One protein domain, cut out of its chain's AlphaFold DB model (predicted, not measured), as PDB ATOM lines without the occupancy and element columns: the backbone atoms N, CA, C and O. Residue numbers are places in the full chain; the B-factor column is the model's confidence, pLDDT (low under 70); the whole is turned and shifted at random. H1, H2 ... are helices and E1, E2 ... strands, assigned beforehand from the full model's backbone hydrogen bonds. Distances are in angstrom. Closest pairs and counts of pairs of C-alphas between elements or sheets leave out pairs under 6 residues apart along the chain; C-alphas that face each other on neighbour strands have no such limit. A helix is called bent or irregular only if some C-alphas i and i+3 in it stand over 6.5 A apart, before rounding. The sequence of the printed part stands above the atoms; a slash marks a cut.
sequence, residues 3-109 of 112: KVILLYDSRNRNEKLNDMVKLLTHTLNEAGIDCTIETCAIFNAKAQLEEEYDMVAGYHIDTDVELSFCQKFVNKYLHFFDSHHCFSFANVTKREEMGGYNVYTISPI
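AT A GLANCE: This is residues 3 to 109 of the 112 residues of an uncharacterized protein of Clostridium sp. CAG:354 (UniProt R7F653). A strongly twisted six-stranded sheet lies between H1 over one face and H2 and H3 over the other, and the far part of the hairpin E5-E6 reaches away at one end, making the length. The printed part has 107 residues, with three named helices and six named strands in the order E1 H1 E2 H2 E3 H3 E4 E5 E6, class mixed. The mixed sheet runs E2 E1 E3 E4 E5 E6. The whole is compact, radius of gyration of the C-alphas 13.6 A, but elongated, 43 by 28 by 27 A.

HOW THE PARTS SIT: E1, residues 3 to 8, is parallel to E2, residues 35 to 41, with N 6 and O 38 within hydrogen-bond range at 2.7 A, and to E3, residues 55 to 59, with N 7 and O 57 at 2.8 A. H1, residues 17 to 30, completes the strand-helix-strand unit E1, H1, E2, parallel neighbour strands with a helix between, its crossover right-handed. Its closest C-alphas to E2 are Val 21 and Ile 37, 6.9 A. H2, residues 42 to 48, makes E2, H2, E3 a split unit, with E1 between the strands and a right-handed crossover. It is irregular, C-alphas 43 and 46 being 7.5 A apart, and lies over E2 at a height over the sheet of 7.2 A. H1 and H2 on opposite faces give three layers, helices on both faces of the sheet. H3, residues 63 to 72, is on the same face as H2; with E3 and E4, residues 77 to 81, it makes another right-handed strand-helix-strand unit. E3 and E4 are parallel neighbours, with N 58 and O 78 within hydrogen-bond range at 2.8 A. E4, E5, residues 86 to 98, and E6, residues 101 to 108, form a meander, each strand the antiparallel neighbour of the one before, with N 79 and O 88 at 2.9 A and N 93 and O 105 at 2.9 A. E5 bends by 82 degrees at residue 89. The closest C-alphas of H1 and E5 are Leu 24 and Phe 87, 6.1 A, and of H3 and E5 Leu 67 and Val 92, 6.1 A. In H1 and H3 every O i to N i+4 pair is within hydrogen-bond range; H2 has 0 of 3, and 2 of 4 O i to N i+3 pairs.

IN THESE COORDINATES: E1 begins at C-alpha 3 (-1.549, 14.926, 10.408) and E6 ends at C-alpha 108 (5.883, 27.196, -5.060). E5 is 28.8 A long, E6 22.7 A and H1 19.8 A.

THE WHOLE: The farthest C-alphas, of Asp 34 and Gly 99, are 44.5 A apart. The printed part has no cut and no long link. Residues 12 to 15 and 92 to 103 of the model have pLDDT under 70.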
ATOM      1  N   LYS A   3      -0.302  14.184  10.184       94.31
ATOM      2  CA  LYS A   3      -1.549  14.926  10.408       94.31
ATOM      3  C   LYS A   3      -1.531  16.244   9.652       94.31
ATOM      4  O   LYS A   3      -0.634  17.063   9.852       94.31
ATOM      5  N   VAL A   4      -2.533  16.456   8.810       94.62
ATOM      6  CA  VAL A   4      -2.644  17.644   7.966       94.62
ATOM      7  C   VAL A   4      -3.984  18.308   8.219       94.62
ATOM      8  O   VAL A   4      -5.013  17.640   8.191       94.62
ATOM      9  N   ILE A   5      -3.979  19.621   8.428       94.94
ATOM     10  CA  ILE A   5      -5.207  20.411   8.494       94.94
ATOM     11  C   ILE A   5      -5.378  21.217   7.209       94.94
ATOM     12  O   ILE A   5      -4.504  21.991   6.825       94.94
ATOM     13  N   LEU A   6      -6.515  21.040   6.543       94.06
ATOM     14  CA  LEU A   6      -6.962  21.853   5.424       94.06
ATOM     15  C   LEU A   6      -7.873  22.963   5.944       94.06
ATOM     16  O   LEU A   6      -9.015  22.733   6.353       94.06
ATOM     17  N   LEU A   7      -7.353  24.179   5.901       92.62
ATOM     18  CA  LEU A   7      -8.081  25.391   6.209       92.62
ATOM     19  C   LEU A   7      -8.783  25.907   4.957       92.62
ATOM     20  O   LEU A   7      -8.195  25.949   3.877       92.62
ATOM     21  N   TYR A   8     -10.038  26.319   5.105       90.06
ATOM     22  CA  TYR A   8     -10.822  26.862   3.996       90.06
ATOM     23  C   TYR A   8     -11.653  28.071   4.420       90.06
ATOM     24  O   TYR A   8     -12.103  28.166   5.567       90.06
ATOM     25  N   ASP A   9     -11.905  28.988   3.487       86.50
ATOM     26  CA  ASP A   9     -12.878  30.059   3.698       86.50
ATOM     27  C   ASP A   9     -14.300  29.537   3.447       86.50
ATOM     28  O   ASP A   9     -14.658  29.165   2.330       86.50
ATOM     29  N   SER A  10     -15.127  29.499   4.494       79.62
ATOM     30  CA  SER A  10     -16.516  29.031   4.424       79.62
ATOM     31  C   SER A  10     -17.458  29.996   3.697       79.62
ATOM     32  O   SER A  10     -18.586  29.617   3.381       79.62
ATOM     33  N   ARG A  11     -17.021  31.234   3.432       74.44
ATOM     34  CA  ARG A  11     -17.789  32.237   2.676       74.44
ATOM     35  C   ARG A  11     -17.780  31.947   1.177       74.44
ATOM     36  O   ARG A  11     -18.721  32.323   0.477       74.44
ATOM     37  N   ASN A  12     -16.758  31.242   0.698       64.94
ATOM     38  CA  ASN A  12     -16.722  30.709  -0.653       64.94
ATOM     39  C   ASN A  12     -17.578  29.434  -0.669       64.94
ATOM     40  O   ASN A  12     -17.399  28.550   0.166       64.94
ATOM     41  N   ARG A  13     -18.589  29.372  -1.551       55.50
ATOM     42  CA  ARG A  13     -19.550  28.254  -1.640       55.50
ATOM     43  C   ARG A  13     -18.805  26.964  -2.017       55.50
ATOM     44  O   ARG A  13     -18.679  26.631  -3.190       55.50
ATOM     45  N   ASN A  14     -18.276  26.258  -1.022       63.72
ATOM     46  CA  ASN A  14     -17.346  25.148  -1.218       63.72
ATOM     47  C   ASN A  14     -18.073  23.820  -1.460       63.72
ATOM     48  O   ASN A  14     -17.924  22.868  -0.696       63.72
ATOM     49  N   GLU A  15     -18.798  23.720  -2.575       59.00
ATOM     50  CA  GLU A  15     -19.424  22.467  -3.046       59.00
ATOM     51  C   GLU A  15     -18.399  21.362  -3.390       59.00
ATOM     52  O   GLU A  15     -18.777  20.245  -3.729       59.00
ATOM     53  N   LYS A  16     -17.093  21.644  -3.270       78.12
ATOM     54  CA  LYS A  16     -15.990  20.764  -3.685       78.12
ATOM     55  C   LYS A  16     -14.969  20.448  -2.589       78.12
ATOM     56  O   LYS A  16     -13.892  19.952  -2.903       78.12
ATOM     57  N   LEU A  17     -15.269  20.693  -1.308       87.31
ATOM     58  CA  LEU A  17     -14.293  20.453  -0.229       87.31
ATOM     59  C   LEU A  17     -13.770  19.004  -0.223       87.31
ATOM     60  O   LEU A  17     -12.570  18.789  -0.098       87.31
ATOM     61  N   ASN A  18     -14.642  18.019  -0.457       89.06
ATOM     62  CA  ASN A  18     -14.236  16.613  -0.570       89.06
ATOM     63  C   ASN A  18     -13.276  16.358  -1.740       89.06
ATOM     64  O   ASN A  18     -12.368  15.538  -1.620       89.06
ATOM     65  N   ASP A  19     -13.462  17.045  -2.866       90.25
ATOM     66  CA  ASP A  19     -12.565  16.919  -4.015       90.25
ATOM     67  C   ASP A  19     -11.219  17.585  -3.729       90.25
ATOM     68  O   ASP A  19     -10.182  17.051  -4.112       90.25
ATOM     69  N   MET A  20     -11.214  18.695  -2.986       91.19
ATOM     70  CA  MET A  20      -9.979  19.347  -2.543       91.19
ATOM     71  C   MET A  20      -9.212  18.502  -1.529       91.19
ATOM     72  O   MET A  20      -7.993  18.404  -1.626       91.19
ATOM     73  N   VAL A  21      -9.905  17.822  -0.611       93.69
ATOM     74  CA  VAL A  21      -9.283  16.839   0.288       93.69
ATOM     75  C   VAL A  21      -8.635  15.720  -0.523       93.69
ATOM     76  O   VAL A  21      -7.462  15.434  -0.309       93.69
ATOM     77  N   LYS A  22      -9.341  15.136  -1.503       93.31
ATOM     78  CA  LYS A  22      -8.766  14.101  -2.384       93.31
ATOM     79  C   LYS A  22      -7.550  14.610  -3.156       93.31
ATOM     80  O   LYS A  22      -6.564  13.888  -3.262       93.31
ATOM     81  N   LEU A  23      -7.616  15.833  -3.683       93.69
ATOM     82  CA  LEU A  23      -6.515  16.456  -4.413       93.69
ATOM     83  C   LEU A  23      -5.291  16.667  -3.513       93.69
ATOM     84  O   LEU A  23      -4.178  16.327  -3.910       93.69
ATOM     85  N   LEU A  24      -5.491  17.175  -2.296       94.88
ATOM     86  CA  LEU A  24      -4.425  17.345  -1.312       94.88
ATOM     87  C   LEU A  24      -3.831  15.992  -0.898       94.88
ATOM     88  O   LEU A  24      -2.611  15.845  -0.887       94.88
ATOM     89  N   THR A  25      -4.669  14.983  -0.629       94.69
ATOM     90  CA  THR A  25      -4.206  13.616  -0.332       94.69
ATOM     91  C   THR A  25      -3.370  13.065  -1.478       94.69
ATOM     92  O   THR A  25      -2.298  12.518  -1.247       94.69
ATOM     93  N   HIS A  26      -3.839  13.217  -2.717       92.88
ATOM     94  CA  HIS A  26      -3.118  12.752  -3.894       92.88
ATOM     95  C   HIS A  26      -1.757  13.443  -4.028       92.88
ATOM     96  O   HIS A  26      -0.750  12.753  -4.148       92.88
ATOM     97  N   THR A  27      -1.724  14.772  -3.896       91.31
ATOM     98  CA  THR A  27      -0.496  15.581  -3.954       91.31
ATOM     99  C   THR A  27       0.534  15.122  -2.915       91.31
ATOM    100  O   THR A  27       1.709  14.945  -3.223       91.31
ATOM    101  N   LEU A  28       0.102  14.902  -1.670       92.06
ATOM    102  CA  LEU A  28       0.989  14.455  -0.593       92.06
ATOM    103  C   LEU A  28       1.466  13.014  -0.809       92.06
ATOM    104  O   LEU A  28       2.648  12.728  -0.622       92.06
ATOM    105  N   ASN A  29       0.590  12.127  -1.283       91.75
ATOM    106  CA  ASN A  29       0.956  10.750  -1.606       91.75
ATOM    107  C   ASN A  29       1.981  10.672  -2.748       91.75
ATOM    108  O   ASN A  29       2.902   9.861  -2.668       91.75
ATOM    109  N   GLU A  30       1.861  11.510  -3.784       90.38
ATOM    110  CA  GLU A  30       2.853  11.598  -4.868       90.38
ATOM    111  C   GLU A  30       4.226  12.057  -4.359       90.38
ATOM    112  O   GLU A  30       5.255  11.589  -4.841       90.38
ATOM    113  N   ALA A  31       4.247  12.894  -3.321       86.88
ATOM    114  CA  ALA A  31       5.462  13.290  -2.613       86.88
ATOM    115  C   ALA A  31       5.966  12.234  -1.599       86.88
ATOM    116  O   ALA A  31       6.913  12.495  -0.856       86.88
ATOM    117  N   GLY A  32       5.345  11.050  -1.532       90.25
ATOM    118  CA  GLY A  32       5.711   9.983  -0.594       90.25
ATOM    119  C   GLY A  32       5.271  10.237   0.851       90.25
ATOM    120  O   GLY A  32       5.797   9.615   1.777       90.25
ATOM    121  N   ILE A  33       4.321  11.150   1.066       90.88
ATOM    122  CA  ILE A  33       3.825  11.547   2.384       90.88
ATOM    123  C   ILE A  33       2.468  10.887   2.639       90.88
ATOM    124  O   ILE A  33       1.429  11.369   2.201       90.88
ATOM    125  N   ASP A  34       2.475   9.809   3.419       92.69
ATOM    126  CA  ASP A  34       1.258   9.185   3.946       92.69
ATOM    127  C   ASP A  34       0.610  10.079   5.022       92.69
ATOM    128  O   ASP A  34       1.258  10.396   6.030       92.69
ATOM    129  N   CYS A  35      -0.656  10.471   4.840       93.25
ATOM    130  CA  CYS A  35      -1.314  11.488   5.663       93.25
ATOM    131  C   CYS A  35      -2.802  11.241   5.966       93.25
ATOM    132  O   CYS A  35      -3.529  10.641   5.178       93.25
ATOM    133  N   THR A  36      -3.274  11.825   7.070       94.56
ATOM    134  CA  THR A  36      -4.697  12.064   7.365       94.56
ATOM    135  C   THR A  36      -5.005  13.547   7.284       94.56
ATOM    136  O   THR A  36      -4.271  14.352   7.863       94.56
ATOM    137  N   ILE A  37      -6.102  13.892   6.609       94.75
ATOM    138  CA  ILE A  37      -6.531  15.278   6.419       94.75
ATOM    139  C   ILE A  37      -7.769  15.559   7.261       94.75
ATOM    140  O   ILE A  37      -8.800  14.908   7.105       94.75
ATOM    141  N   GLU A  38      -7.666  16.577   8.103       93.62
ATOM    142  CA  GLU A  38      -8.785  17.197   8.801       93.62
ATOM    143  C   GLU A  38      -9.130  18.518   8.122       93.62
ATOM    144  O   GLU A  38      -8.257  19.204   7.598       93.62
ATOM    145  N   THR A  39     -10.404  18.897   8.108       91.88
ATOM    146  CA  THR A  39     -10.846  20.151   7.486       91.88
ATOM    147  C   THR A  39     -11.379  21.105   8.538       91.88
ATOM    148  O   THR A  39     -12.218  20.712   9.348       91.88
ATOM    149  N   CYS A  40     -10.977  22.372   8.483       91.31
ATOM    150  CA  CYS A  40     -11.480  23.397   9.390       91.31
ATOM    151  C   CYS A  40     -11.757  24.708   8.650       91.31
ATOM    152  O   CYS A  40     -10.938  25.193   7.869       91.31
ATOM    153  N   ALA A  41     -12.911  25.316   8.919       89.62
ATOM    154  CA  ALA A  41     -13.188  26.660   8.436       89.62
ATOM    155  C   ALA A  41     -12.246  27.663   9.117       89.62
ATOM    156  O   ALA A  41     -12.091  27.641  10.340       89.62
ATOM    157  N   ILE A  42     -11.675  28.589   8.346       87.81
ATOM    158  CA  ILE A  42     -10.638  29.517   8.816       87.81
ATOM    159  C   ILE A  42     -11.058  30.335  10.046       87.81
ATOM    160  O   ILE A  42     -10.257  30.568  10.947       87.81
ATOM    161  N   PHE A  43     -12.339  30.702  10.136       83.06
ATOM    162  CA  PHE A  43     -12.898  31.444  11.270       83.06
ATOM    163  C   PHE A  43     -12.799  30.677  12.604       83.06
ATOM    164  O   PHE A  43     -12.675  31.289  13.662       83.06
ATOM    165  N   ASN A  44     -12.791  29.343  12.553       82.81
ATOM    166  CA  ASN A  44     -12.681  28.460  13.718       82.81
ATOM    167  C   ASN A  44     -11.258  27.916  13.920       82.81
ATOM    168  O   ASN A  44     -11.001  27.195  14.883       82.81
ATOM    169  N   ALA A  45     -10.321  28.259  13.032       81.06
ATOM    170  CA  ALA A  45      -9.005  27.635  12.978       81.06
ATOM    171  C   ALA A  45      -8.127  27.945  14.195       81.06
ATOM    172  O   ALA A  45      -7.190  27.203  14.457       81.06
ATOM    173  N   LYS A  46      -8.403  29.014  14.955       77.06
ATOM    174  CA  LYS A  46      -7.526  29.449  16.052       77.06
ATOM    175  C   LYS A  46      -7.279  28.346  17.088       77.06
ATOM    176  O   LYS A  46      -6.127  28.113  17.419       77.06
ATOM    177  N   ALA A  47      -8.334  27.668  17.544       75.00
ATOM    178  CA  ALA A  47      -8.218  26.591  18.530       75.00
ATOM    179  C   ALA A  47      -7.587  25.322  17.935       75.00
ATOM    180  O   ALA A  47      -6.804  24.654  18.592       75.00
ATOM    181  N   GLN A  48      -7.890  25.020  16.671       76.44
ATOM    182  CA  GLN A  48      -7.348  23.850  15.977       76.44
ATOM    183  C   GLN A  48      -5.847  24.019  15.708       76.44
ATOM    184  O   GLN A  48      -5.064  23.114  15.926       76.44
ATOM    185  N   LEU A  49      -5.397  25.214  15.327       78.50
ATOM    186  CA  LEU A  49      -3.981  25.504  15.079       78.50
ATOM    187  C   LEU A  49      -3.109  25.574  16.347       78.50
ATOM    188  O   LEU A  49      -1.908  25.834  16.226       78.50
ATOM    189  N   GLU A  50      -3.697  25.421  17.536       75.69
ATOM    190  CA  GLU A  50      -2.962  25.157  18.783       75.69
ATOM    191  C   GLU A  50      -2.620  23.665  18.931       75.69
ATOM    192  O   GLU A  50      -1.721  23.322  19.699       75.69
ATOM    193  N   GLU A  51      -3.272  22.786  18.164       75.81
ATOM    194  CA  GLU A  51      -2.910  21.376  18.057       75.81
ATOM    195  C   GLU A  51      -1.662  21.183  17.178       75.81
ATOM    196  O   GLU A  51      -1.399  21.925  16.224       75.81
ATOM    197  N   GLU A  52      -0.867  20.156  17.492       79.25
ATOM    198  CA  GLU A  52       0.341  19.823  16.733       79.25
ATOM    199  C   GLU A  52      -0.009  19.095  15.420       79.25
ATOM    200  O   GLU A  52      -0.046  17.864  15.354       79.25
ATOM    201  N   TYR A  53      -0.237  19.867  14.352       90.25
ATOM    202  CA  TYR A  53      -0.285  19.357  12.978       90.25
ATOM    203  C   TYR A  53       1.114  19.299  12.353       90.25
ATOM    204  O   TYR A  53       1.946  20.196  12.528       90.25
ATOM    205  N   ASP A  54       1.372  18.253  11.567       91.69
ATOM    206  CA  ASP A  54       2.613  18.136  10.804       91.69
ATOM    207  C   ASP A  54       2.650  19.135   9.641       91.69
ATOM    208  O   ASP A  54       3.720  19.660   9.322       91.69
ATOM    209  N   MET A  55       1.495  19.371   9.005       92.25
ATOM    210  CA  MET A  55       1.338  20.273   7.862       92.25
ATOM    211  C   MET A  55       0.010  21.028   7.914       92.25
ATOM    212  O   MET A  55      -0.985  20.549   8.459       92.25
ATOM    213  N   VAL A  56      -0.003  22.206   7.300       93.25
ATOM    214  CA  VAL A  56      -1.173  23.079   7.183       93.25
ATOM    215  C   VAL A  56      -1.379  23.381   5.706       93.25
ATOM    216  O   VAL A  56      -0.433  23.751   5.025       93.25
ATOM    217  N   ALA A  57      -2.597  23.244   5.205       93.31
ATOM    218  CA  ALA A  57      -2.949  23.595   3.837       93.31
ATOM    219  C   ALA A  57      -4.005  24.702   3.822       93.31
ATOM    220  O   ALA A  57      -4.921  24.691   4.643       93.31
ATOM    221  N   GLY A  58      -3.886  25.650   2.896       92.19
ATOM    222  CA  GLY A  58      -4.874  26.697   2.658       92.19
ATOM    223  C   GLY A  58      -5.603  26.516   1.333       92.19
ATOM    224  O   GLY A  58      -4.972  26.318   0.299       92.19
ATOM    225  N   TYR A  59      -6.934  26.600   1.362       91.31
ATOM    226  CA  TYR A  59      -7.785  26.610   0.173       91.31
ATOM    227  C   TYR A  59      -8.670  27.861   0.148       91.31
ATOM    228  O   TYR A  59      -9.517  28.050   1.028       91.31
ATOM    229  N   HIS A  60      -8.460  28.707  -0.868       88.19
ATOM    230  CA  HIS A  60      -9.146  29.996  -1.054       88.19
ATOM    231  C   HIS A  60      -9.147  30.859   0.211       88.19
ATOM    232  O   HIS A  60     -10.192  31.335   0.658       88.19
ATOM    233  N   ILE A  61      -7.967  31.024   0.803       85.94
ATOM    234  CA  ILE A  61      -7.760  31.852   1.986       85.94
ATOM    235  C   ILE A  61      -7.264  33.236   1.556       85.94
ATOM    236  O   ILE A  61      -6.601  33.394   0.534       85.94
ATOM    237  N   ASP A  62      -7.614  34.250   2.346       83.50
ATOM    238  CA  ASP A  62      -7.130  35.614   2.157       83.50
ATOM    239  C   ASP A  62      -5.592  35.698   2.207       83.50
ATOM    240  O   ASP A  62      -4.939  35.027   3.012       83.50
ATOM    241  N   THR A  63      -5.011  36.555   1.367       79.00
ATOM    242  CA  THR A  63      -3.556  36.690   1.219       79.00
ATOM    243  C   THR A  63      -2.856  37.137   2.508       79.00
ATOM    244  O   THR A  63      -1.745  36.677   2.780       79.00
ATOM    245  N   ASP A  64      -3.489  37.962   3.348       80.94
ATOM    246  CA  ASP A  64      -2.908  38.367   4.637       80.94
ATOM    247  C   ASP A  64      -2.828  37.190   5.621       80.94
ATOM    248  O   ASP A  64      -1.894  37.073   6.423       80.94
ATOM    249  N   VAL A  65      -3.786  36.270   5.535       82.81
ATOM    250  CA  VAL A  65      -3.812  35.060   6.361       82.81
ATOM    251  C   VAL A  65      -2.801  34.031   5.846       82.81
ATOM    252  O   VAL A  65      -2.060  33.455   6.641       82.81
ATOM    253  N   GLU A  66      -2.717  33.853   4.528       83.19
ATOM    254  CA  GLU A  66      -1.697  33.037   3.853       83.19
ATOM    255  C   GLU A  66      -0.276  33.428   4.281       83.19
ATOM    256  O   GLU A  66       0.530  32.575   4.656       83.19
ATOM    257  N   LEU A  67       0.016  34.732   4.308       80.31
ATOM    258  CA  LEU A  67       1.286  35.284   4.788       80.31
ATOM    259  C   LEU A  67       1.599  34.875   6.222       80.31
ATOM    260  O   LEU A  67       2.694  34.386   6.508       80.31
ATOM    261  N   SER A  68       0.632  35.076   7.116       83.56
ATOM    262  CA  SER A  68       0.761  34.718   8.526       83.56
ATOM    263  C   SER A  68       1.056  33.224   8.690       83.56
ATOM    264  O   SER A  68       1.932  32.835   9.466       83.56
ATOM    265  N   PHE A  69       0.397  32.371   7.902       85.69
ATOM    266  CA  PHE A  69       0.627  30.931   7.934       85.69
ATOM    267  C   PHE A  69       1.960  30.509   7.338       85.69
ATOM    268  O   PHE A  69       2.629  29.680   7.945       85.69
ATOM    269  N   CYS A  70       2.404  31.103   6.236       81.81
ATOM    270  CA  CYS A  70       3.725  30.814   5.683       81.81
ATOM    271  C   CYS A  70       4.849  31.172   6.663       81.81
ATOM    272  O   CYS A  70       5.826  30.435   6.785       81.81
ATOM    273  N   GLN A  71       4.694  32.275   7.403       81.12
ATOM    274  CA  GLN A  71       5.652  32.694   8.429       81.12
ATOM    275  C   GLN A  71       5.595  31.812   9.682       81.12
ATOM    276  O   GLN A  71       6.635  31.490  10.254       81.12
ATOM    277  N   LYS A  72       4.396  31.408  10.122       84.38
ATOM    278  CA  LYS A  72       4.208  30.566  11.314       84.38
ATOM    279  C   LYS A  72       4.584  29.101  11.066       84.38
ATOM    280  O   LYS A  72       5.150  28.453  11.942       84.38
ATOM    281  N   PHE A  73       4.274  28.576   9.885       85.12
ATOM    282  CA  PHE A  73       4.405  27.168   9.507       85.12
ATOM    283  C   PHE A  73       5.447  26.990   8.395       85.12
ATOM    284  O   PHE A  73       5.175  26.407   7.342       85.12
ATOM    285  N   VAL A  74       6.661  27.486   8.639       81.81
ATOM    286  CA  VAL A  74       7.788  27.403   7.696       81.81
ATOM    287  C   VAL A  74       8.024  25.952   7.264       81.81
ATOM    288  O   VAL A  74       8.139  25.062   8.107       81.81
ATOM    289  N   ASN A  75       8.091  25.717   5.948       82.12
ATOM    290  CA  ASN A  75       8.237  24.395   5.310       82.12
ATOM    291  C   ASN A  75       7.120  23.382   5.629       82.12
ATOM    292  O   ASN A  75       7.268  22.190   5.363       82.12
ATOM    293  N   LYS A  76       6.013  23.836   6.216       88.25
ATOM    294  CA  LYS A  76       4.860  23.004   6.587       88.25
ATOM    295  C   LYS A  76       3.560  23.491   5.957       88.25
ATOM    296  O   LYS A  76       2.550  22.802   6.066       88.25
ATOM    297  N   TYR A  77       3.580  24.665   5.329       90.69
ATOM    298  CA  TYR A  77       2.414  25.267   4.707       90.69
ATOM    299  C   TYR A  77       2.300  24.927   3.217       90.69
ATOM    300  O   TYR A  77       3.254  25.116   2.459       90.69
ATOM    301  N   LEU A  78       1.118  24.470   2.803       92.31
ATOM    302  CA  LEU A  78       0.739  24.256   1.411       92.31
ATOM    303  C   LEU A  78      -0.324  25.274   0.986       92.31
ATOM    304  O   LEU A  78      -1.354  25.414   1.642       92.31
ATOM    305  N   HIS A  79      -0.103  25.924  -0.151       91.06
ATOM    306  CA  HIS A  79      -1.082  26.798  -0.795       91.06
ATOM    307  C   HIS A  79      -1.786  26.061  -1.935       91.06
ATOM    308  O   HIS A  79      -1.163  25.251  -2.630       91.06
ATOM    309  N   PHE A  80      -3.063  26.371  -2.151       90.62
ATOM    310  CA  PHE A  80      -3.789  25.968  -3.349       90.62
ATOM    311  C   PHE A  80      -3.616  26.996  -4.470       90.62
ATOM    312  O   PHE A  80      -4.169  28.089  -4.407       90.62
ATOM    313  N   PHE A  81      -2.903  26.622  -5.531       87.38
ATOM    314  CA  PHE A  81      -2.680  27.485  -6.687       87.38
ATOM    315  C   PHE A  81      -3.802  27.314  -7.717       87.38
ATOM    316  O   PHE A  81      -3.767  26.385  -8.528       87.38
ATOM    317  N   ASP A  82      -4.767  28.240  -7.742       84.62
ATOM    318  CA  ASP A  82      -5.906  28.219  -8.677       84.62
ATOM    319  C   ASP A  82      -5.493  28.072 -10.151       84.62
ATOM    320  O   ASP A  82      -6.118  27.327 -10.904       84.62
ATOM    321  N   SER A  83      -4.409  28.733 -10.566       84.69
ATOM    322  CA  SER A  83      -3.909  28.697 -11.949       84.69
ATOM    323  C   SER A  83      -3.443  27.312 -12.407       84.69
ATOM    324  O   SER A  83      -3.387  27.052 -13.607       84.69
ATOM    325  N   HIS A  84      -3.091  26.438 -11.463       83.81
ATOM    326  CA  HIS A  84      -2.560  25.099 -11.721       83.81
ATOM    327  C   HIS A  84      -3.444  23.988 -11.152       83.81
ATOM    328  O   HIS A  84      -3.183  22.817 -11.413       83.81
ATOM    329  N   HIS A  85      -4.489  24.353 -10.400       87.19
ATOM    330  CA  HIS A  85      -5.395  23.434  -9.721       87.19
ATOM    331  C   HIS A  85      -4.634  22.360  -8.918       87.19
ATOM    332  O   HIS A  85      -4.879  21.159  -9.051       87.19
ATOM    333  N   CYS A  86      -3.669  22.799  -8.103       88.25
ATOM    334  CA  CYS A  86      -2.818  21.921  -7.301       88.25
ATOM    335  C   CYS A  86      -2.453  22.541  -5.947       88.25
ATOM    336  O   CYS A  86      -2.491  23.762  -5.771       88.25
ATOM    337  N   PHE A  87      -2.070  21.685  -4.997       90.25
ATOM    338  CA  PHE A  87      -1.417  22.114  -3.766       90.25
ATOM    339  C   PHE A  87       0.099  22.074  -3.942       90.25
ATOM    340  O   PHE A  87       0.641  21.156  -4.553       90.25
ATOM    341  N   SER A  88       0.799  23.051  -3.382       88.75
ATOM    342  CA  SER A  88       2.257  23.009  -3.310       88.75
ATOM    343  C   SER A  88       2.742  23.734  -2.068       88.75
ATOM    344  O   SER A  88       2.068  24.638  -1.570       88.75
ATOM    345  N   PHE A  89       3.917  23.346  -1.570       84.62
ATOM    346  CA  PHE A  89       4.589  24.122  -0.538       84.62
ATOM    347  C   PHE A  89       4.796  25.534  -1.052       84.62
ATOM    348  O   PHE A  89       5.305  25.722  -2.154       84.62
ATOM    349  N   ALA A  90       4.387  26.518  -0.268       74.81
ATOM    350  CA  ALA A  90       4.449  27.901  -0.692       74.81
ATOM    351  C   ALA A  90       5.469  28.673   0.126       74.81
ATOM    352  O   ALA A  90       5.584  28.507   1.340       74.81
ATOM    353  N   ASN A  91       6.180  29.558  -0.561       70.62
ATOM    354  CA  ASN A  91       6.915  30.631   0.069       70.62
ATOM    355  C   ASN A  91       6.249  31.946  -0.316       70.62
ATOM    356  O   ASN A  91       6.017  32.203  -1.501       70.62
ATOM    357  N   VAL A  92       5.954  32.785   0.673       69.69
ATOM    358  CA  VAL A  92       5.350  34.091   0.417       69.69
ATOM    359  C   VAL A  92       6.388  35.166   0.649       69.69
ATOM    360  O   VAL A  92       6.890  35.351   1.755       69.69
ATOM    361  N   THR A  93       6.714  35.879  -0.423       68.69
ATOM    362  CA  THR A  93       7.696  36.959  -0.396       68.69
ATOM    363  C   THR A  93       6.967  38.292  -0.471       68.69
ATOM    364  O   THR A  93       6.220  38.548  -1.421       68.69
ATOM    365  N   LYS A  94       7.190  39.159   0.521       69.88
ATOM    366  CA  LYS A  94       6.795  40.567   0.436       69.88
ATOM    367  C   LYS A  94       7.671  41.242  -0.618       69.88
ATOM    368  O   LYS A  94       8.891  41.164  -0.513       69.88
ATOM    369  N   ARG A  95       7.058  41.860  -1.634       66.31
ATOM    370  CA  ARG A  95       7.797  42.613  -2.655       66.31
ATOM    371  C   ARG A  95       7.975  44.058  -2.209       66.31
ATOM    372  O   ARG A  95       9.002  44.364  -1.627       66.31
ATOM    373  N   GLU A  96       6.983  44.917  -2.418       61.47
ATOM    374  CA  GLU A  96       7.028  46.346  -2.070       61.47
ATOM    375  C   GLU A  96       5.605  46.889  -1.859       61.47
ATOM    376  O   GLU A  96       4.620  46.231  -2.204       61.47
ATOM    377  N   GLU A  97       5.490  48.083  -1.276       58.75
ATOM    378  CA  GLU A  97       4.226  48.815  -1.186       58.75
ATOM    379  C   GLU A  97       4.019  49.632  -2.471       58.75
ATOM    380  O   GLU A  97       4.788  50.546  -2.761       58.75
ATOM    381  N   MET A  98       2.989  49.308  -3.257       61.62
ATOM    382  CA  MET A  98       2.606  50.086  -4.439       61.62
ATOM    383  C   MET A  98       1.286  50.803  -4.168       61.62
ATOM    384  O   MET A  98       0.246  50.173  -3.998       61.62
ATOM    385  N   GLY A  99       1.326  52.139  -4.122       66.00
ATOM    386  CA  GLY A  99       0.127  52.968  -3.963       66.00
ATOM    387  C   GLY A  99      -0.610  52.790  -2.630       66.00
ATOM    388  O   GLY A  99      -1.827  52.938  -2.605       66.00
ATOM    389  N   GLY A 100       0.094  52.454  -1.542       66.12
ATOM    390  CA  GLY A 100      -0.515  52.200  -0.227       66.12
ATOM    391  C   GLY A 100      -0.873  50.734   0.042       66.12
ATOM    392  O   GLY A 100      -1.327  50.404   1.136       66.12
ATOM    393  N   TYR A 101      -0.685  49.845  -0.940       58.47
ATOM    394  CA  TYR A 101      -1.001  48.421  -0.826       58.47
ATOM    395  C   TYR A 101       0.278  47.594  -0.750       58.47
ATOM    396  O   TYR A 101       1.158  47.717  -1.604       58.47
ATOM    397  N   ASN A 102       0.373  46.715   0.250       63.62
ATOM    398  CA  ASN A 102       1.445  45.728   0.299       63.62
ATOM    399  C   ASN A 102       1.245  44.707  -0.831       63.62
ATOM    400  O   ASN A 102       0.204  44.057  -0.901       63.62
ATOM    401  N   VAL A 103       2.245  44.554  -1.702       68.94
ATOM    402  CA  VAL A 103       2.228  43.552  -2.770       68.94
ATOM    403  C   VAL A 103       3.017  42.324  -2.329       68.94
ATOM    404  O   VAL A 103       4.169  42.418  -1.888       68.94
ATOM    405  N   TYR A 104       2.407  41.154  -2.494       70.25
ATOM    406  CA  TYR A 104       2.984  39.870  -2.117       70.25
ATOM    407  C   TYR A 104       3.042  38.927  -3.312       70.25
ATOM    408  O   TYR A 104       2.267  39.038  -4.261       70.25
ATOM    409  N   THR A 105       3.988  37.995  -3.282       72.12
ATOM    410  CA  THR A 105       4.053  36.899  -4.250       72.12
ATOM    411  C   THR A 105       4.087  35.585  -3.498       72.12
ATOM    412  O   THR A 105       4.983  35.374  -2.682       72.12
ATOM    413  N   ILE A 106       3.119  34.722  -3.792       72.31
ATOM    414  CA  ILE A 106       3.090  33.330  -3.352       72.31
ATOM    415  C   ILE A 106       3.736  32.508  -4.467       72.31
ATOM    416  O   ILE A 106       3.249  32.512  -5.597       72.31
ATOM    417  N   SER A 107       4.849  31.846  -4.168       73.88
ATOM    418  CA  SER A 107       5.579  31.017  -5.131       73.88
ATOM    419  C   SER A 107       5.706  29.590  -4.606       73.88
ATOM    420  O   SER A 107       5.926  29.417  -3.405       73.88
ATOM    421  N   PRO A 108       5.619  28.567  -5.472       72.25
ATOM    422  CA  PRO A 108       5.883  27.196  -5.060       72.25
ATOM    423  C   PRO A 108       7.353  27.028  -4.652       72.25
ATOM    424  O   PRO A 108       8.256  27.601  -5.269       72.25
ATOM    425  N   ILE A 109       7.601  26.227  -3.621       72.00
ATOM    426  CA  ILE A 109       8.938  25.780  -3.232       72.00
ATOM    427  C   ILE A 109       9.279  24.578  -4.107       72.00
ATOM    428  O   ILE A 109       8.603  23.551  -4.056       72.00
TER     429      ILE A 109